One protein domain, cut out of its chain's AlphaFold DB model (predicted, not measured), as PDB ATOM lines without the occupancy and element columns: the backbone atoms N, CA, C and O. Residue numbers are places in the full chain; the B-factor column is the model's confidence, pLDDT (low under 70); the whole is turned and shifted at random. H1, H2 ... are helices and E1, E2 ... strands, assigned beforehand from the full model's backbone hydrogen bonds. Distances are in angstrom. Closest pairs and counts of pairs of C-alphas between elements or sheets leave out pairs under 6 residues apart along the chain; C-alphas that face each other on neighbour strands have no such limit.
ATOM      1  N   LYS A  24     260.674 184.941 182.707       88.62
ATOM      2  CA  LYS A  24     259.935 183.906 181.949       88.62
ATOM      3  C   LYS A  24     258.413 183.961 182.135       88.62
ATOM      4  O   LYS A  24     257.690 183.770 181.162       88.62
ATOM      5  N   ALA A  25     257.913 184.228 183.342       87.81
ATOM      6  CA  ALA A  25     256.471 184.271 183.591       87.81
ATOM      7  C   ALA A  25     255.781 185.427 182.846       87.81
ATOM      8  O   ALA A  25     254.704 185.232 182.297       87.81
ATOM      9  N   THR A  26     256.433 186.588 182.737       88.50
ATOM     10  CA  THR A  26     255.859 187.783 182.085       88.50
ATOM     11  C   THR A  26     255.634 187.614 180.585       88.50
ATOM     12  O   THR A  26     254.733 188.226 180.022       88.50
ATOM     13  N   SER A  27     256.372 186.705 179.939       87.69
ATOM     14  CA  SER A  27     256.108 186.322 178.543       87.69
ATOM     15  C   SER A  27     254.743 185.645 178.346       87.69
ATOM     16  O   SER A  27     254.224 185.614 177.235       87.69
ATOM     17  N   LYS A  28     254.150 185.116 179.425       90.38
ATOM     18  CA  LYS A  28     252.842 184.449 179.434       90.38
ATOM     19  C   LYS A  28     251.702 185.364 179.884       90.38
ATOM     20  O   LYS A  28     250.575 184.892 180.000       90.38
ATOM     21  N   THR A  29     251.992 186.638 180.150       90.56
ATOM     22  CA  THR A  29     251.024 187.631 180.634       90.56
ATOM     23  C   THR A  29     250.987 188.871 179.729       90.56
ATOM     24  O   THR A  29     251.275 189.981 180.190       90.56
ATOM     25  N   PRO A  30     250.702 188.726 178.420       88.62
ATOM     26  CA  PRO A  30     250.791 189.816 177.449       88.62
ATOM     27  C   PRO A  30     249.816 190.974 177.700       88.62
ATOM     28  O   PRO A  30     249.999 192.044 177.114       88.62
ATOM     29  N   HIS A  31     248.806 190.816 178.560       90.12
ATOM     30  CA  HIS A  31     247.869 191.891 178.917       90.12
ATOM     31  C   HIS A  31     248.289 192.688 180.160       90.12
ATOM     32  O   HIS A  31     247.695 193.725 180.457       90.12
ATOM     33  N   TRP A  32     249.346 192.251 180.845       90.38
ATOM     34  CA  TRP A  32     249.821 192.850 182.085       90.38
ATOM     35  C   TRP A  32     250.967 193.823 181.822       90.38
ATOM     36  O   TRP A  32     251.980 193.483 181.205       90.38
ATOM     37  N   ARG A  33     250.792 195.057 182.288       87.56
ATOM     38  CA  ARG A  33     251.694 196.185 182.067       87.56
ATOM     39  C   ARG A  33     252.535 196.445 183.302       87.56
ATOM     40  O   ARG A  33     251.985 196.438 184.395       87.56
ATOM     41  N   VAL A  34     253.831 196.692 183.133       86.69
ATOM     42  CA  VAL A  34     254.698 197.146 184.232       86.69
ATOM     43  C   VAL A  34     254.157 198.458 184.790       86.69
ATOM     44  O   VAL A  34     253.826 199.374 184.035       86.69
ATOM     45  N   GLU A  35     254.045 198.525 186.112       81.62
ATOM     46  CA  GLU A  35     253.783 199.760 186.830       81.62
ATOM     47  C   GLU A  35     255.116 200.362 187.268       81.62
ATOM     48  O   GLU A  35     255.803 199.805 188.122       81.62
ATOM     49  N   ASP A  36     255.506 201.479 186.663       68.81
ATOM     50  CA  ASP A  36     256.717 202.197 187.050       68.81
ATOM     51  C   ASP A  36     256.383 203.497 187.806       68.81
ATOM     52  O   ASP A  36     255.238 203.951 187.828       68.81
ATOM     53  N   ASN A  37     257.388 204.111 188.438       56.00
ATOM     54  CA  ASN A  37     257.213 205.333 189.232       56.00
ATOM     55  C   ASN A  37     256.692 206.545 188.435       56.00
ATOM     56  O   ASN A  37     256.095 207.434 189.039       56.00
ATOM     57  N   ASN A  38     256.881 206.581 187.115       46.44
ATOM     58  CA  ASN A  38     256.370 207.627 186.227       46.44
ATOM     59  C   ASN A  38     254.930 207.335 185.754       46.44
ATOM     60  O   ASN A  38     254.226 208.257 185.341       46.44
ATOM     61  N   HIS A  39     254.469 206.083 185.852       49.78
ATOM     62  CA  HIS A  39     253.138 205.622 185.426       49.78
ATOM     63  C   HIS A  39     252.258 205.106 186.576       49.78
ATOM     64  O   HIS A  39     251.160 204.606 186.325       49.78
ATOM     65  N   LYS A  40     252.696 205.278 187.832       53.00
ATOM     66  CA  LYS A  40     251.884 205.080 189.053       53.00
ATOM     67  C   LYS A  40     250.589 205.889 189.035       53.00
ATOM     68  O   LYS A  40     249.587 205.483 189.617       53.00
ATOM     69  N   VAL A  41     250.593 207.032 188.350       55.56
ATOM     70  CA  VAL A  41     249.406 207.867 188.180       55.56
ATOM     71  C   VAL A  41     248.627 207.354 186.974       55.56
ATOM     72  O   VAL A  41     248.843 207.762 185.832       55.56
ATOM     73  N   HIS A  42     247.715 206.414 187.223       64.69
ATOM     74  CA  HIS A  42     246.694 206.055 186.245       64.69
ATOM     75  C   HIS A  42     245.997 207.328 185.751       64.69
ATOM     76  O   HIS A  42     245.719 208.229 186.542       64.69
ATOM     77  N   LYS A  43     245.713 207.421 184.442       65.81
ATOM     78  CA  LYS A  43     245.042 208.604 183.878       65.81
ATOM     79  C   LYS A  43     243.805 208.950 184.727       65.81
ATOM     80  O   LYS A  43     242.940 208.074 184.837       65.81
ATOM     81  N   PRO A  44     243.693 210.189 185.239       65.00
ATOM     82  CA  PRO A  44     242.822 210.522 186.369       65.00
ATOM     83  C   PRO A  44     241.326 210.496 186.049       65.00
ATOM     84  O   PRO A  44     240.511 210.509 186.963       65.00
ATOM     85  N   THR A  45     240.949 210.449 184.771       77.31
ATOM     86  CA  THR A  45     239.547 210.556 184.352       77.31
ATOM     87  C   THR A  45     239.229 209.487 183.318       77.31
ATOM     88  O   THR A  45     239.999 209.283 182.367       77.31
ATOM     89  N   ALA A  46     238.133 208.757 183.504       82.00
ATOM     90  CA  ALA A  46     237.608 207.856 182.484       82.00
ATOM     91  C   ALA A  46     236.894 208.637 181.363       82.00
ATOM     92  O   ALA A  46     236.482 209.774 181.567       82.00
ATOM     93  N   PRO A  47     236.761 208.064 180.153       86.38
ATOM     94  CA  PRO A  47     235.829 208.597 179.167       86.38
ATOM     95  C   PRO A  47     234.420 208.713 179.759       86.38
ATOM     96  O   PRO A  47     234.002 207.825 180.508       86.38
ATOM     97  N   ALA A  48     233.687 209.759 179.379       88.00
ATOM     98  CA  ALA A  48     232.321 209.984 179.841       88.00
ATOM     99  C   ALA A  48     231.448 208.726 179.674       88.00
ATOM    100  O   ALA A  48     231.493 208.058 178.637       88.00
ATOM    101  N   GLY A  49     230.670 208.391 180.703       90.12
ATOM    102  CA  GLY A  49     229.811 207.201 180.709       90.12
ATOM    103  C   GLY A  49     230.553 205.873 180.907       90.12
ATOM    104  O   GLY A  49     229.956 204.804 180.745       90.12
ATOM    105  N   SER A  50     231.836 205.906 181.273       92.69
ATOM    106  CA  SER A  50     232.625 204.708 181.560       92.69
ATOM    107  C   SER A  50     233.385 204.804 182.879       92.69
ATOM    108  O   SER A  50     233.538 205.873 183.461       92.69
ATOM    109  N   ILE A  51     233.848 203.657 183.365       93.56
ATOM    110  CA  ILE A  51     234.743 203.537 184.514       93.56
ATOM    111  C   ILE A  51     235.973 202.779 184.037       93.56
ATOM    112  O   ILE A  51     235.863 201.729 183.405       93.56
ATOM    113  N   LYS A  52     237.163 203.298 184.327       92.69
ATOM    114  CA  LYS A  52     238.400 202.544 184.127       92.69
ATOM    115  C   LYS A  52     238.582 201.596 185.297       92.69
ATOM    116  O   LYS A  52     238.603 202.044 186.439       92.69
ATOM    117  N   VAL A  53     238.757 200.318 184.996       93.25
ATOM    118  CA  VAL A  53     239.057 199.293 185.991       93.25
ATOM    119  C   VAL A  53     240.495 198.840 185.799       93.25
ATOM    120  O   VAL A  53     240.869 198.386 184.715       93.25
ATOM    121  N   TYR A  54     241.295 198.964 186.851       92.69
ATOM    122  CA  TYR A  54     242.662 198.466 186.914       92.69
ATOM    123  C   TYR A  54     242.740 197.340 187.930       92.69
ATOM    124  O   TYR A  54     242.256 197.475 189.049       92.69
ATOM    125  N   ILE A  55     243.389 196.247 187.554       93.88
ATOM    126  CA  ILE A  55     243.724 195.150 188.456       93.88
ATOM    127  C   ILE A  55     245.235 195.159 188.613       93.88
ATOM    128  O   ILE A  55     245.932 194.929 187.629       93.88
ATOM    129  N   ARG A  56     245.732 195.420 189.821       92.75
ATOM    130  CA  ARG A  56     247.158 195.456 190.159       92.75
ATOM    131  C   ARG A  56     247.544 194.204 190.932       92.75
ATOM    132  O   ARG A  56     246.866 193.823 191.888       92.75
ATOM    133  N   VAL A  57     248.641 193.576 190.524       92.94
ATOM    134  CA  VAL A  57     249.182 192.366 191.150       92.94
ATOM    135  C   VAL A  57     250.701 192.463 191.201       92.94
ATOM    136  O   VAL A  57     251.347 192.935 190.261       92.94
ATOM    137  N   ARG A  58     251.288 191.979 192.294       91.44
ATOM    138  CA  ARG A  58     252.735 191.812 192.409       91.44
ATOM    139  C   ARG A  58     253.196 190.608 191.592       91.44
ATOM    140  O   ARG A  58     252.764 189.487 191.834       91.44
ATOM    141  N   PHE A  59     254.103 190.833 190.651       91.38
ATOM    142  CA  PHE A  59     254.699 189.777 189.829       91.38
ATOM    143  C   PHE A  59     255.980 189.213 190.451       91.38
ATOM    144  O   PHE A  59     256.269 188.026 190.312       91.38
ATOM    145  N   ARG A  60     256.749 190.063 191.142       87.31
ATOM    146  CA  ARG A  60     257.949 189.707 191.919       87.31
ATOM    147  C   ARG A  60     258.234 190.782 192.970       87.31
ATOM    148  O   ARG A  60     257.493 191.757 193.073       87.31
ATOM    149  N   TYR A  61     259.295 190.607 193.761       82.94
ATOM    150  CA  TYR A  61     259.581 191.489 194.894       82.94
ATOM    151  C   TYR A  61     259.614 192.985 194.517       82.94
ATOM    152  O   TYR A  61     259.069 193.814 195.241       82.94
ATOM    153  N   ASP A  62     260.187 193.304 193.363       84.25
ATOM    154  CA  ASP A  62     260.445 194.648 192.845       84.25
ATOM    155  C   ASP A  62     259.530 195.045 191.672       84.25
ATOM    156  O   ASP A  62     259.783 196.055 191.021       84.25
ATOM    157  N   GLU A  63     258.489 194.265 191.359       87.25
ATOM    158  CA  GLU A  63     257.670 194.510 190.167       87.25
ATOM    159  C   GLU A  63     256.183 194.293 190.425       87.25
ATOM    160  O   GLU A  63     255.719 193.177 190.688       87.25
ATOM    161  N   ILE A  64     255.435 195.380 190.268       88.88
ATOM    162  CA  ILE A  64     253.980 195.385 190.209       88.88
ATOM    163  C   ILE A  64     253.576 195.546 188.751       88.88
ATOM    164  O   ILE A  64     254.189 196.301 187.992       88.88
ATOM    165  N   ARG A  65     252.539 194.813 188.356       91.00
ATOM    166  CA  ARG A  65     251.907 194.987 187.057       91.00
ATOM    167  C   ARG A  65     250.421 195.204 187.200       91.00
ATOM    168  O   ARG A  65     249.804 194.733 188.155       91.00
ATOM    169  N   TYR A  66     249.844 195.838 186.189       91.12
ATOM    170  CA  TYR A  66     248.409 196.023 186.092       91.12
ATOM    171  C   TYR A  66     247.833 195.528 184.768       91.12
ATOM    172  O   TYR A  66     248.461 195.617 183.714       91.12
ATOM    173  N   CYS A  67     246.597 195.047 184.816       91.31
ATOM    174  CA  CYS A  67     245.731 194.880 183.654       91.31
ATOM    175  C   CYS A  67     244.630 195.946 183.718       91.31
ATOM    176  O   CYS A  67     244.171 196.282 184.809       91.31
ATOM    177  N   LYS A  68     244.204 196.486 182.569       90.12
ATOM    178  CA  LYS A  68     243.143 197.504 182.498       90.12
ATOM    179  C   LYS A  68     242.026 197.111 181.538       90.12
ATOM    180  O   LYS A  68     242.294 196.526 180.490       90.12
ATOM    181  N   PHE A  69     240.800 197.495 181.868       91.69
ATOM    182  CA  PHE A  69     239.640 197.432 180.978       91.69
ATOM    183  C   PHE A  69     238.659 198.570 181.303       91.69
ATOM    184  O   PHE A  69     238.849 199.309 182.272       91.69
ATOM    185  N   LEU A  70     237.640 198.754 180.465       92.62
ATOM    186  CA  LEU A  70     236.596 199.759 180.686       92.62
ATOM    187  C   LEU A  70     235.300 199.080 181.109       92.62
ATOM    188  O   LEU A  70     234.939 198.066 180.534       92.62
ATOM    189  N   TYR A  71     234.575 199.659 182.053       94.62
ATOM    190  CA  TYR A  71     233.194 199.306 182.358       94.62
ATOM    191  C   TYR A  71     232.272 200.376 181.776       94.62
ATOM    192  O   TYR A  71     232.463 201.565 182.032       94.62
ATOM    193  N   ASN A  72     231.306 199.976 180.952       93.94
ATOM    194  CA  ASN A  72     230.318 200.881 180.372       93.94
ATOM    195  C   ASN A  72     229.126 201.004 181.327       93.94
ATOM    196  O   ASN A  72     228.447 200.012 181.577       93.94
ATOM    197  N   LYS A  73     228.854 202.219 181.820       92.06
ATOM    198  CA  LYS A  73     227.770 202.474 182.783       92.06
ATOM    199  C   LYS A  73     226.377 202.297 182.176       92.06
ATOM    200  O   LYS A  73     225.460 201.892 182.870       92.06
ATOM    201  N   ALA A  74     226.204 202.619 180.895       91.12
ATOM    202  CA  ALA A  74     224.904 202.536 180.230       91.12
ATOM    203  C   ALA A  74     224.534 201.095 179.860       91.12
ATOM    204  O   ALA A  74     223.368 200.719 179.912       91.12
ATOM    205  N   ALA A  75     225.530 200.298 179.471       92.25
ATOM    206  CA  ALA A  75     225.346 198.900 179.091       92.25
ATOM    207  C   ALA A  75     225.545 197.918 180.259       92.25
ATOM    208  O   ALA A  75     225.385 196.718 180.061       92.25
ATOM    209  N   ASP A  76     225.935 198.416 181.437       93.38
ATOM    210  CA  ASP A  76     226.248 197.631 182.634       93.38
ATOM    211  C   ASP A  76     227.172 196.430 182.366       93.38
ATOM    212  O   ASP A  76     226.945 195.305 182.811       93.38
ATOM    213  N   THR A  77     228.225 196.655 181.578       92.31
ATOM    214  CA  THR A  77     229.101 195.570 181.121       92.31
ATOM    215  C   THR A  77     230.555 196.018 180.957       92.31
ATOM    216  O   THR A  77     230.813 197.155 180.532       92.31
ATOM    217  N   PRO A  78     231.538 195.153 181.277       92.31
ATOM    218  CA  PRO A  78     232.931 195.404 180.951       92.31
ATOM    219  C   PRO A  78     233.205 195.277 179.445       92.31
ATOM    220  O   PRO A  78     232.519 194.580 178.697       92.31
ATOM    221  N   LYS A  79     234.261 195.956 179.004       87.88
ATOM    222  CA  LYS A  79     234.827 195.906 177.662       87.88
ATOM    223  C   LYS A  79     236.340 195.653 177.765       87.88
ATOM    224  O   LYS A  79     237.067 196.556 178.201       87.88
ATOM    225  N   PRO A  80     236.832 194.480 177.327       83.75
ATOM    226  CA  PRO A  80     236.062 193.368 176.750       83.75
ATOM    227  C   PRO A  80     235.138 192.698 177.782       83.75
ATOM    228  O   PRO A  80     235.389 192.792 178.983       83.75
ATOM    229  N   THR A  81     234.078 192.037 177.307       79.50
ATOM    230  CA  THR A  81     233.125 191.310 178.167       79.50
ATOM    231  C   THR A  81     233.773 190.072 178.783       79.50
ATOM    232  O   THR A  81     233.586 189.796 179.967       79.50
ATOM    233  N   ASP A  82     234.618 189.388 178.010       78.44
ATOM    234  CA  ASP A  82     235.395 188.246 178.480       78.44
ATOM    235  C   ASP A  82     236.716 188.707 179.109       78.44
ATOM    236  O   ASP A  82     237.666 189.102 178.429       78.44
ATOM    237  N   LEU A  83     236.804 188.623 180.437       82.38
ATOM    238  CA  LEU A  83     237.987 189.008 181.218       82.38
ATOM    239  C   LEU A  83     238.952 187.828 181.430       82.38
ATOM    240  O   LEU A  83     239.465 187.594 182.530       82.38
ATOM    241  N   ASN A  84     239.248 187.097 180.354       85.31
ATOM    242  CA  ASN A  84     240.129 185.917 180.372       85.31
ATOM    243  C   ASN A  84     241.604 186.259 180.666       85.31
ATOM    244  O   ASN A  84     242.426 185.373 180.889       85.31
ATOM    245  N   HIS A  85     241.963 187.547 180.731       88.06
ATOM    246  CA  HIS A  85     243.318 188.003 181.068       88.06
ATOM    247  C   HIS A  85     243.758 187.595 182.485       88.06
ATOM    248  O   HIS A  85     244.955 187.528 182.765       88.06
ATOM    249  N   LEU A  86     242.810 187.297 183.380       90.88
ATOM    250  CA  LEU A  86     243.107 186.756 184.707       90.88
ATOM    251  C   LEU A  86     243.696 185.336 184.649       90.88
ATOM    252  O   LEU A  86     244.517 184.992 185.496       90.88
ATOM    253  N   ASP A  87     243.364 184.531 183.632       91.75
ATOM    254  CA  ASP A  87     243.933 183.180 183.470       91.75
ATOM    255  C   ASP A  87     245.428 183.204 183.161       91.75
ATOM    256  O   ASP A  87     246.142 182.225 183.393       91.75
ATOM    257  N   GLU A  88     245.929 184.329 182.656       93.81
ATOM    258  CA  GLU A  88     247.357 184.526 182.435       93.81
ATOM    259  C   GLU A  88     248.139 184.453 183.746       93.81
ATOM    260  O   GLU A  88     249.227 183.880 183.764       93.81
ATOM    261  N   LEU A  89     247.567 184.942 184.855       94.38
ATOM    262  CA  LEU A  89     248.208 184.899 186.171       94.38
ATOM    263  C   LEU A  89     248.439 183.459 186.641       94.38
ATOM    264  O   LEU A  89     249.529 183.152 187.125       94.38
ATOM    265  N   ALA A  90     247.465 182.565 186.437       92.94
ATOM    266  CA  ALA A  90     247.616 181.142 186.748       92.94
ATOM    267  C   ALA A  90     248.617 180.458 185.802       92.94
ATOM    268  O   ALA A  90     249.558 179.799 186.247       92.94
ATOM    269  N   LYS A  91     248.490 180.668 184.481       91.69
ATOM    270  CA  LYS A  91     249.399 180.084 183.467       91.69
ATOM    271  C   LYS A  91     250.862 180.485 183.681       91.69
ATOM    272  O   LYS A  91     251.790 179.717 183.384       91.69
ATOM    273  N   ALA A  92     251.069 181.702 184.173       93.19
ATOM    274  CA  ALA A  92     252.367 182.265 184.498       93.19
ATOM    275  C   ALA A  92     252.857 181.900 185.909       93.19
ATOM    276  O   ALA A  92     254.034 182.114 186.193       93.19
ATOM    277  N   LYS A  93     252.012 181.284 186.749       93.50
ATOM    278  CA  LYS A  93     252.279 180.994 188.169       93.50
ATOM    279  C   LYS A  93     252.594 182.257 188.983       93.50
ATOM    280  O   LYS A  93     253.464 182.231 189.848       93.50
ATOM    281  N   ILE A  94     251.915 183.359 188.663       93.75
ATOM    282  CA  ILE A  94     251.994 184.621 189.413       93.75
ATOM    283  C   ILE A  94     251.117 184.546 190.657       93.75
ATOM    284  O   ILE A  94     251.573 184.883 191.743       93.75
ATOM    285  N   LEU A  95     249.885 184.062 190.494       92.62
ATOM    286  CA  LEU A  95     248.982 183.741 191.594       92.62
ATOM    287  C   LEU A  95     248.733 182.235 191.625       92.62
ATOM    288  O   LEU A  95     248.655 181.588 190.576       92.62
ATOM    289  N   LYS A  96     248.592 181.691 192.831       92.19
ATOM    290  CA  LYS A  96     248.068 180.344 193.072       92.19
ATOM    291  C   LYS A  96     246.566 180.305 192.792       92.19
ATOM    292  O   LYS A  96     245.895 181.335 192.789       92.19
ATOM    293  N   ASP A  97     246.019 179.107 192.622       91.12
ATOM    294  CA  ASP A  97     244.604 178.932 192.271       91.12
ATOM    295  C   ASP A  97     243.653 179.541 193.314       91.12
ATOM    296  O   ASP A  97     242.678 180.199 192.954       91.12
ATOM    297  N   ASN A  98     243.964 179.402 194.606       91.12
ATOM    298  CA  ASN A  98     243.181 180.006 195.688       91.12
ATOM    299  C   ASN A  98     243.255 181.544 195.676       91.12
ATOM    300  O   ASN A  98     242.234 182.209 195.821       91.12
ATOM    301  N   GLU A  99     244.444 182.109 195.457       92.38
ATOM    302  CA  GLU A  99     244.668 183.557 195.338       92.38
ATOM    303  C   GLU A  99     243.899 184.130 194.136       92.38
ATOM    304  O   GLU A  99     243.241 185.169 194.240       92.38
ATOM    305  N   LEU A 100     243.932 183.426 192.999       93.44
ATOM    306  CA  LEU A 100     243.201 183.803 191.794       93.44
ATOM    307  C   LEU A 100     241.685 183.702 191.991       93.44
ATOM    308  O   LEU A 100     240.955 184.573 191.522       93.44
ATOM    309  N   MET A 101     241.204 182.672 192.690       93.25
ATOM    310  CA  MET A 101     239.786 182.512 193.013       93.25
ATOM    311  C   MET A 101     239.266 183.684 193.855       93.25
ATOM    312  O   MET A 101     238.212 184.233 193.540       93.25
ATOM    313  N   ILE A 102     240.024 184.117 194.868       92.56
ATOM    314  CA  ILE A 102     239.667 185.275 195.702       92.56
ATOM    315  C   ILE A 102     239.617 186.555 194.858       92.56
ATOM    316  O   ILE A 102     238.649 187.311 194.933       92.56
ATOM    317  N   LEU A 103     240.622 186.780 194.005       93.62
ATOM    318  CA  LEU A 103     240.639 187.937 193.108       93.62
ATOM    319  C   LEU A 103     239.452 187.928 192.131       93.62
ATOM    320  O   LEU A 103     238.832 188.966 191.906       93.62
ATOM    321  N   ARG A 104     239.105 186.761 191.575       94.31
ATOM    322  CA  ARG A 104     237.940 186.591 190.694       94.31
ATOM    323  C   ARG A 104     236.633 186.876 191.420       94.31
ATOM    324  O   ARG A 104     235.784 187.557 190.857       94.31
ATOM    325  N   TYR A 105     236.487 186.395 192.653       92.88
ATOM    326  CA  TYR A 105     235.318 186.686 193.476       92.88
ATOM    327  C   TYR A 105     235.182 188.191 193.723       92.88
ATOM    328  O   TYR A 105     234.132 188.761 193.436       92.88
ATOM    329  N   ALA A 106     236.259 188.848 194.165       93.25
ATOM    330  CA  ALA A 106     236.255 190.286 194.417       93.25
ATOM    331  C   ALA A 106     235.904 191.092 193.155       93.25
ATOM    332  O   ALA A 106     235.070 191.995 193.203       93.25
ATOM    333  N   LEU A 107     236.484 190.727 192.008       94.75
ATOM    334  CA  LEU A 107     236.152 191.353 190.730       94.75
ATOM    335  C   LEU A 107     234.688 191.117 190.333       94.75
ATOM    336  O   LEU A 107     234.040 192.037 189.844       94.75
ATOM    337  N   GLY A 108     234.158 189.914 190.564       93.69
ATOM    338  CA  GLY A 108     232.752 189.593 190.326       93.69
ATOM    339  C   GLY A 108     231.817 190.507 191.114       93.69
ATOM    340  O   GLY A 108     230.915 191.095 190.528       93.69
ATOM    341  N   GLN A 109     232.091 190.718 192.404       94.06
ATOM    342  CA  GLN A 109     231.307 191.634 193.241       94.06
ATOM    343  C   GLN A 109     231.406 193.090 192.779       94.06
ATOM    344  O   GLN A 109     230.406 193.803 192.784       94.06
ATOM    345  N   VAL A 110     232.589 193.529 192.337       94.50
ATOM    346  CA  VAL A 110     232.782 194.870 191.763       94.50
ATOM    347  C   VAL A 110     231.921 195.069 190.516       94.50
ATOM    348  O   VAL A 110     231.270 196.105 190.380       94.50
ATOM    349  N   LEU A 111     231.899 194.086 189.614       94.38
ATOM    350  CA  LEU A 111     231.113 194.154 188.382       94.38
ATOM    351  C   LEU A 111     229.608 194.057 188.662       94.38
ATOM    352  O   LEU A 111     228.841 194.832 188.104       94.38
ATOM    353  N   GLU A 112     229.186 193.170 189.564       93.06
ATOM    354  CA  GLU A 112     227.785 193.032 189.978       93.06
ATOM    355  C   GLU A 112     227.275 194.292 190.698       93.06
ATOM    356  O   GLU A 112     226.149 194.730 190.477       93.06
ATOM    357  N   GLY A 113     228.129 194.930 191.506       92.06
ATOM    358  CA  GLY A 113     227.889 196.231 192.140       92.06
ATOM    359  C   GLY A 113     228.045 197.430 191.195       92.06
ATOM    360  O   GLY A 113     228.141 198.573 191.653       92.06
ATOM    361  N   LYS A 114     228.120 197.180 189.880       93.88
ATOM    362  CA  LYS A 114     228.212 198.187 188.812       93.88
ATOM    363  C   LYS A 114     229.351 199.188 189.001       93.88
ATOM    364  O   LYS A 114     229.248 200.351 188.614       93.88
ATOM    365  N   CYS A 115     230.445 198.738 189.616       92.81
ATOM    366  CA  CYS A 115     231.616 199.550 189.941       92.81
ATOM    367  C   CYS A 115     231.303 200.793 190.807       92.81
ATOM    368  O   CYS A 115     232.030 201.787 190.740       92.81
ATOM    369  N   THR A 116     230.235 200.764 191.612       92.00
ATOM    370  CA  THR A 116     229.875 201.863 192.522       92.00
ATOM    371  C   THR A 116     230.407 201.618 193.929       92.00
ATOM    372  O   THR A 116     230.487 200.480 194.383       92.00
ATOM    373  N   PHE A 117     230.785 202.689 194.629       92.50
ATOM    374  CA  PHE A 117     231.365 202.565 195.967       92.50
ATOM    375  C   PHE A 117     230.398 201.913 196.956       92.50
ATOM    376  O   PHE A 117     230.794 200.974 197.634       92.50
ATOM    377  N   ASP A 118     229.147 202.371 196.991       91.06
ATOM    378  CA  ASP A 118     228.174 201.930 197.992       91.06
ATOM    379  C   ASP A 118     227.893 200.427 197.859       91.06
ATOM    380  O   ASP A 118     228.051 199.682 198.823       91.06
ATOM    381  N   SER A 119     227.629 199.943 196.639       90.62
ATOM    382  CA  SER A 119     227.410 198.511 196.397       90.62
ATOM    383  C   SER A 119     228.647 197.651 196.655       90.62
ATOM    384  O   SER A 119     228.514 196.493 197.040       90.62
ATOM    385  N   ILE A 120     229.856 198.173 196.423       90.94
ATOM    386  CA  ILE A 120     231.089 197.434 196.733       90.94
ATOM    387  C   ILE A 120     231.288 197.366 198.244       90.94
ATOM    388  O   ILE A 120     231.588 196.296 198.762       90.94
ATOM    389  N   ASN A 121     231.106 198.485 198.944       88.62
ATOM    390  CA  ASN A 121     231.332 198.597 200.380       88.62
ATOM    391  C   ASN A 121     230.338 197.757 201.201       88.62
ATOM    392  O   ASN A 121     230.685 197.290 202.276       88.62
ATOM    393  N   GLU A 122     229.130 197.514 200.687       86.50
ATOM    394  CA  GLU A 122     228.166 196.583 201.294       86.50
ATOM    395  C   GLU A 122     228.590 195.109 201.197       86.50
ATOM    396  O   GLU A 122     228.162 194.287 202.006       86.50
ATOM    397  N   LYS A 123     229.403 194.753 200.195       85.38
ATOM    398  CA  LYS A 123     229.744 193.356 199.877       85.38
ATOM    399  C   LYS A 123     231.182 192.976 200.213       85.38
ATOM    400  O   LYS A 123     231.473 191.794 200.398       85.38
ATOM    401  N   ILE A 124     232.091 193.948 200.218       82.00
ATOM    402  CA  ILE A 124     233.513 193.752 200.476       82.00
ATOM    403  C   ILE A 124     234.019 194.862 201.394       82.00
ATOM    404  O   ILE A 124     234.077 196.032 201.012       82.00
ATOM    405  N   ASP A 125     234.477 194.458 202.576       79.56
ATOM    406  CA  ASP A 125     235.130 195.356 203.520       79.56
ATOM    407  C   ASP A 125     236.456 195.900 202.966       79.56
ATOM    408  O   ASP A 125     237.228 195.206 202.299       79.56
ATOM    409  N   GLY A 126     236.764 197.153 203.304       75.31
ATOM    410  CA  GLY A 126     238.067 197.760 203.017       75.31
ATOM    411  C   GLY A 126     238.173 198.491 201.677       75.31
ATOM    412  O   GLY A 126     239.280 198.881 201.291       75.31
ATOM    413  N   ALA A 127     237.055 198.725 200.983       87.25
ATOM    414  CA  ALA A 127     237.010 199.686 199.886       87.25
ATOM    415  C   ALA A 127     237.223 201.115 200.416       87.25
ATOM    416  O   ALA A 127     236.651 201.524 201.425       87.25
ATOM    417  N   LYS A 128     238.044 201.903 199.722       90.06
ATOM    418  CA  LYS A 128     238.286 203.318 200.034       90.06
ATOM    419  C   LYS A 128     237.936 204.175 198.833       90.06
ATOM    420  O   LYS A 128     238.279 203.809 197.713       90.06
ATOM    421  N   LYS A 129     237.292 205.318 199.062       90.38
ATOM    422  CA  LYS A 129     236.960 206.289 198.016       90.38
ATOM    423  C   LYS A 129     237.722 207.589 198.240       90.38
ATOM    424  O   LYS A 129     237.619 208.181 199.308       90.38
ATOM    425  N   GLU A 130     238.420 208.050 197.211       87.12
ATOM    426  CA  GLU A 130     239.070 209.361 197.153       87.12
ATOM    427  C   GLU A 130     238.694 210.039 195.835       87.12
ATOM    428  O   GLU A 130     239.094 209.614 194.749       87.12
ATOM    429  N   GLY A 131     237.865 211.081 195.915       87.25
ATOM    430  CA  GLY A 131     237.324 211.749 194.731       87.25
ATOM    431  C   GLY A 131     236.536 210.787 193.832       87.25
ATOM    432  O   GLY A 131     235.571 210.155 194.270       87.25
ATOM    433  N   ASN A 132     236.950 210.688 192.568       86.94
ATOM    434  CA  ASN A 132     236.386 209.779 191.564       86.94
ATOM    435  C   ASN A 132     237.053 208.389 191.556       86.94
ATOM    436  O   ASN A 132     236.753 207.576 190.677       86.94
ATOM    437  N   THR A 133     237.962 208.125 192.498       90.00
ATOM    438  CA  THR A 133     238.715 206.877 192.585       90.00
ATOM    439  C   THR A 133     238.198 206.010 193.726       90.00
ATOM    440  O   THR A 133     237.996 206.485 194.842       90.00
ATOM    441  N   ILE A 134     238.004 204.722 193.454       92.00
ATOM    442  CA  ILE A 134     237.736 203.695 194.462       92.00
ATOM    443  C   ILE A 134     238.897 202.709 194.434       92.00
ATOM    444  O   ILE A 134     239.240 202.180 193.378       92.00
ATOM    445  N   VAL A 135     239.491 202.445 195.592       91.19
ATOM    446  CA  VAL A 135     240.561 201.467 195.768       91.19
ATOM    447  C   VAL A 135     240.043 200.338 196.638       91.19
ATOM    448  O   VAL A 135     239.690 200.546 197.798       91.19
ATOM    449  N   LEU A 136     240.044 199.131 196.087       91.56
ATOM    450  CA  LEU A 136     239.756 197.905 196.810       91.56
ATOM    451  C   LEU A 136     241.043 197.092 196.948       91.56
ATOM    452  O   LEU A 136     241.629 196.677 195.948       91.56
ATOM    453  N   THR A 137     241.480 196.851 198.185       90.69
ATOM    454  CA  THR A 137     242.610 195.953 198.464       90.69
ATOM    455  C   THR A 137     242.075 194.567 198.786       90.69
ATOM    456  O   THR A 137     241.394 194.377 199.785       90.69
ATOM    457  N   VAL A 138     242.388 193.605 197.928       89.88
ATOM    458  CA  VAL A 138     241.914 192.226 198.013       89.88
ATOM    459  C   VAL A 138     243.008 191.378 198.667       89.88
ATOM    460  O   VAL A 138     244.035 191.142 198.025       89.88
ATOM    461  N   PRO A 139     242.848 190.919 199.920       88.38
ATOM    462  CA  PRO A 139     243.808 190.012 200.540       88.38
ATOM    463  C   PRO A 139     243.751 188.662 199.820       88.38
ATOM    464  O   PRO A 139     242.756 187.948 199.892       88.38
ATOM    465  N   THR A 140     244.803 188.327 199.080       85.38
ATOM    466  CA  THR A 140     244.894 187.067 198.329       85.38
ATOM    467  C   THR A 140     245.654 186.003 199.121       85.38
ATOM    468  O   THR A 140     245.399 184.812 198.958       85.38
ATOM    469  N   GLY A 141     246.556 186.419 200.013       76.31
ATOM    470  CA  GLY A 141     247.278 185.555 200.939       76.31
ATOM    471  C   GLY A 141     246.514 185.288 202.240       76.31
ATOM    472  O   GLY A 141     245.680 186.077 202.671       76.31
ATOM    473  N   LEU A 142     246.852 184.173 202.896       60.81
ATOM    474  CA  LEU A 142     246.290 183.775 204.198       60.81
ATOM    475  C   LEU A 142     246.848 184.580 205.381       60.81
ATOM    476  O   LEU A 142     246.265 184.578 206.461       60.81
ATOM    477  N   VAL A 143     247.994 185.235 205.194       59.34
ATOM    478  CA  VAL A 143     248.612 186.096 206.206       59.34
ATOM    479  C   VAL A 143     248.259 187.535 205.842       59.34
ATOM    480  O   VAL A 143     248.419 187.889 204.669       59.34
ATOM    481  N   PRO A 144     247.792 188.366 206.795       55.47
ATOM    482  CA  PRO A 144     247.537 189.772 206.520       55.47
ATOM    483  C   PRO A 144     248.787 190.399 205.890       55.47
ATOM    484  O   PRO A 144     249.900 190.076 206.321       55.47
ATOM    485  N   PRO A 145     248.631 191.242 204.855       57.34
ATOM    486  CA  PRO A 145     249.760 191.799 204.124       57.34
ATOM    487  C   PRO A 145     250.739 192.456 205.105       57.34
ATOM    488  O   PRO A 145     250.407 193.423 205.789       57.34
ATOM    489  N   THR A 146     251.943 191.894 205.219       47.88
ATOM    490  CA  THR A 146     253.006 192.445 206.060       47.88
ATOM    491  C   THR A 146     253.755 193.509 205.258       47.88
ATOM    492  O   THR A 146     254.432 193.208 204.272       47.88
ATOM    493  N   GLY A 147     253.607 194.774 205.662       51.81
ATOM    494  CA  GLY A 147     254.237 195.933 205.019       51.81
ATOM    495  C   GLY A 147     253.244 196.905 204.374       51.81
ATOM    496  O   GLY A 147     252.033 196.781 204.531       51.81
ATOM    497  N   ALA A 148     253.772 197.911 203.669       54.94
ATOM    498  CA  ALA A 148     252.960 198.928 203.009       54.94
ATOM    499  C   ALA A 148     252.043 198.284 201.939       54.94
ATOM    500  O   ALA A 148     252.559 197.539 201.097       54.94
ATOM    501  N   PRO A 149     250.724 198.582 201.917       60.00
ATOM    502  CA  PRO A 149     249.777 198.075 200.908       60.00
ATOM    503  C   PRO A 149     250.243 198.326 199.466       60.00
ATOM    504  O   PRO A 149     249.933 197.561 198.560       60.00
ATOM    505  N   GLU A 150     251.051 199.371 199.297       70.38
ATOM    506  CA  GLU A 150     251.770 199.780 198.090       70.38
ATOM    507  C   GLU A 150     252.531 198.633 197.406       70.38
ATOM    508  O   GLU A 150     252.631 198.608 196.185       70.38
ATOM    509  N   ASN A 151     253.079 197.688 198.182       77.44
ATOM    510  CA  ASN A 151     253.949 196.622 197.675       77.44
ATOM    511  C   ASN A 151     253.188 195.359 197.247       77.44
ATOM    512  O   ASN A 151     253.817 194.412 196.771       77.44
ATOM    513  N   LEU A 152     251.864 195.321 197.446       86.25
ATOM    514  CA  LEU A 152     250.971 194.226 197.044       86.25
ATOM    515  C   LEU A 152     251.449 192.822 197.472       86.25
ATOM    516  O   LEU A 152     251.273 191.826 196.771       86.25
ATOM    517  N   ASN A 153     252.111 192.724 198.625       85.25
ATOM    518  CA  ASN A 153     252.590 191.448 199.139       85.25
ATOM    519  C   ASN A 153     251.450 190.691 199.830       85.25
ATOM    520  O   ASN A 153     251.007 191.105 200.896       85.25
ATOM    521  N   GLY A 154     250.990 189.583 199.242       85.88
ATOM    522  CA  GLY A 154     249.842 188.834 199.771       85.88
ATOM    523  C   GLY A 154     248.492 189.518 199.526       85.88
ATOM    524  O   GLY A 154     247.489 189.137 200.129       85.88
ATOM    525  N   CYS A 155     248.446 190.519 198.647       89.12
ATOM    526  CA  CYS A 155     247.206 191.135 198.201       89.12
ATOM    527  C   CYS A 155     247.271 191.528 196.720       89.12
ATOM    528  O   CYS A 155     248.338 191.665 196.126       89.12
ATOM    529  N   ALA A 156     246.099 191.705 196.129       91.94
ATOM    530  CA  ALA A 156     245.900 192.373 194.853       91.94
ATOM    531  C   ALA A 156     245.109 193.663 195.091       91.94
ATOM    532  O   ALA A 156     244.519 193.855 196.156       91.94
ATOM    533  N   GLN A 157     245.068 194.549 194.104       91.94
ATOM    534  CA  GLN A 157     244.225 195.738 194.166       91.94
ATOM    535  C   GLN A 157     243.349 195.863 192.931       91.94
ATOM    536  O   GLN A 157     243.792 195.598 191.816       91.94
ATOM    537  N   ILE A 158     242.113 196.304 193.143       93.81
ATOM    538  CA  ILE A 158     241.203 196.730 192.087       93.81
ATOM    539  C   ILE A 158     241.000 198.232 192.266       93.81
ATOM    540  O   ILE A 158     240.552 198.678 193.320       93.81
ATOM    541  N   ILE A 159     241.361 199.010 191.250       92.44
ATOM    542  CA  ILE A 159     241.194 200.463 191.237       92.44
ATOM    543  C   ILE A 159     240.147 200.821 190.192       92.44
ATOM    544  O   ILE A 159     240.257 200.421 189.032       92.44
ATOM    545  N   LEU A 160     239.151 201.593 190.605       93.25
ATOM    546  CA  LEU A 160     238.093 202.118 189.754       93.25
ATOM    547  C   LEU A 160     238.277 203.621 189.642       93.25
ATOM    548  O   LEU A 160     238.383 204.289 190.664       93.25
ATOM    549  N   ILE A 161     238.305 204.146 188.424       91.19
ATOM    550  CA  ILE A 161     238.407 205.586 188.171       91.19
ATOM    551  C   ILE A 161     237.222 205.988 187.302       91.19
ATOM    552  O   ILE A 161     237.089 205.488 186.181       91.19
ATOM    553  N   GLY A 162     236.356 206.846 187.836       87.75
ATOM    554  CA  GLY A 162     235.206 207.405 187.125       87.75
ATOM    555  C   GLY A 162     235.558 208.563 186.187       87.75
ATOM    556  O   GLY A 162     236.700 209.036 186.145       87.75
ATOM    557  N   ASP A 163     234.565 208.990 185.412       80.69
ATOM    558  CA  ASP A 163     234.533 210.280 184.716       80.69
ATOM    559  C   ASP A 163     234.278 211.451 185.678       80.69
ATOM    560  O   ASP A 163     233.715 211.220 186.775       80.69
TER     561      ASP A 163
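What this domain is: This is residues 24 to 163 of the 163 residues of the protein "Hypothetical protein" of Bursaphelenchus okinawaensis (UniProt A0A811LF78). A twisted sheet of six strands curls round one long helix, H2; the short helix H3 packs on the same face at the E5 and E4 end, and H1 lies side by side with H2. The opening stretch, residues 24 to 49, has no named element and is tied to the sheet by a short antiparallel pairing of residues 33 to 34 with residues 65 to 66 of E2. You will find 140 residues printed, with three named helices and six named strands in the order E1 E2 E3 H1 H2 H3 E4 E5 E6. The sheet runs E3 E2 E1 E6 E5 E4, all antiparallel, and the class is mixed, helices and strands. The whole is compact, with a radius of gyration of the C-alphas of 14.2 A and spans of 39 by 29 by 29 A.

How they stand to each other: Start at E1, residues 50 to 60, E2, residues 63 to 72, and E3, residues 77 to 79: a meander, each strand the antiparallel neighbour of the one before. Look for N 55 and O 67, 2.9 A apart, between E1 and E2, and N 79 and O 70, 2.7 A, between E2 and E3. H1, residues 84 to 91, only grazes the sheet with its residues 85 to 89. It forms a helical hairpin with H2, residues 97 to 112: they touch, C-alphas 90 and 97 being closest at 6.7 A, at a shallow tilt of 14 degrees, opposite ways; H2 does so with residues 97 to 104 alone. H3, residues 117 to 123, touches H2 at residues 109 to 110 alone, the closest C-alphas being 110 and 120, 5.8 A, at a steep tilt of 51 degrees. H2 and H3 lie on the same face, making two layers, helices on one face of a sheet. H3 stands at a height over the sheet of 9.1 A and lies only just over E5, residues 133 to 139, and E4, residues 127 to 130, with 3 C-alphas on each. With E6, residues 155 to 161, these two form a second meander; see N 128 and O 135, 2.9 A, for E4 and E5, and N 136 and O 158, 2.8 A, for E5 and E6. E6 and E1 are antiparallel neighbours, with N 54 and O 159 within hydrogen-bond range at 2.8 A. In H2 every O i to N i+4 pair is within hydrogen-bond range; in H3 2 of 3 are, and in H1 1 of 4, beside 5 of 5 O i to N i+3 pairs.

Where its parts are: Find C-alpha 50 at (232.625, 204.708, 181.560); from there E1 runs 31.2 A to residue 60, and E2 runs back 29.7 A. H2 begins at C-alpha 97, (244.604, 178.932, 192.271), and covers 22.1 A. E6, 19.7 A, ends at C-alpha 161, (238.407, 205.586, 188.171).

The domain as a whole: The C-alphas of Lys 24 and Asp 118 are the two farthest apart, 39.9 A. The printed part has no cut, and its one long link is E5 to E6, with 15 residues. Confidence is under 70 in residues 36 to 44 and 142 to 149.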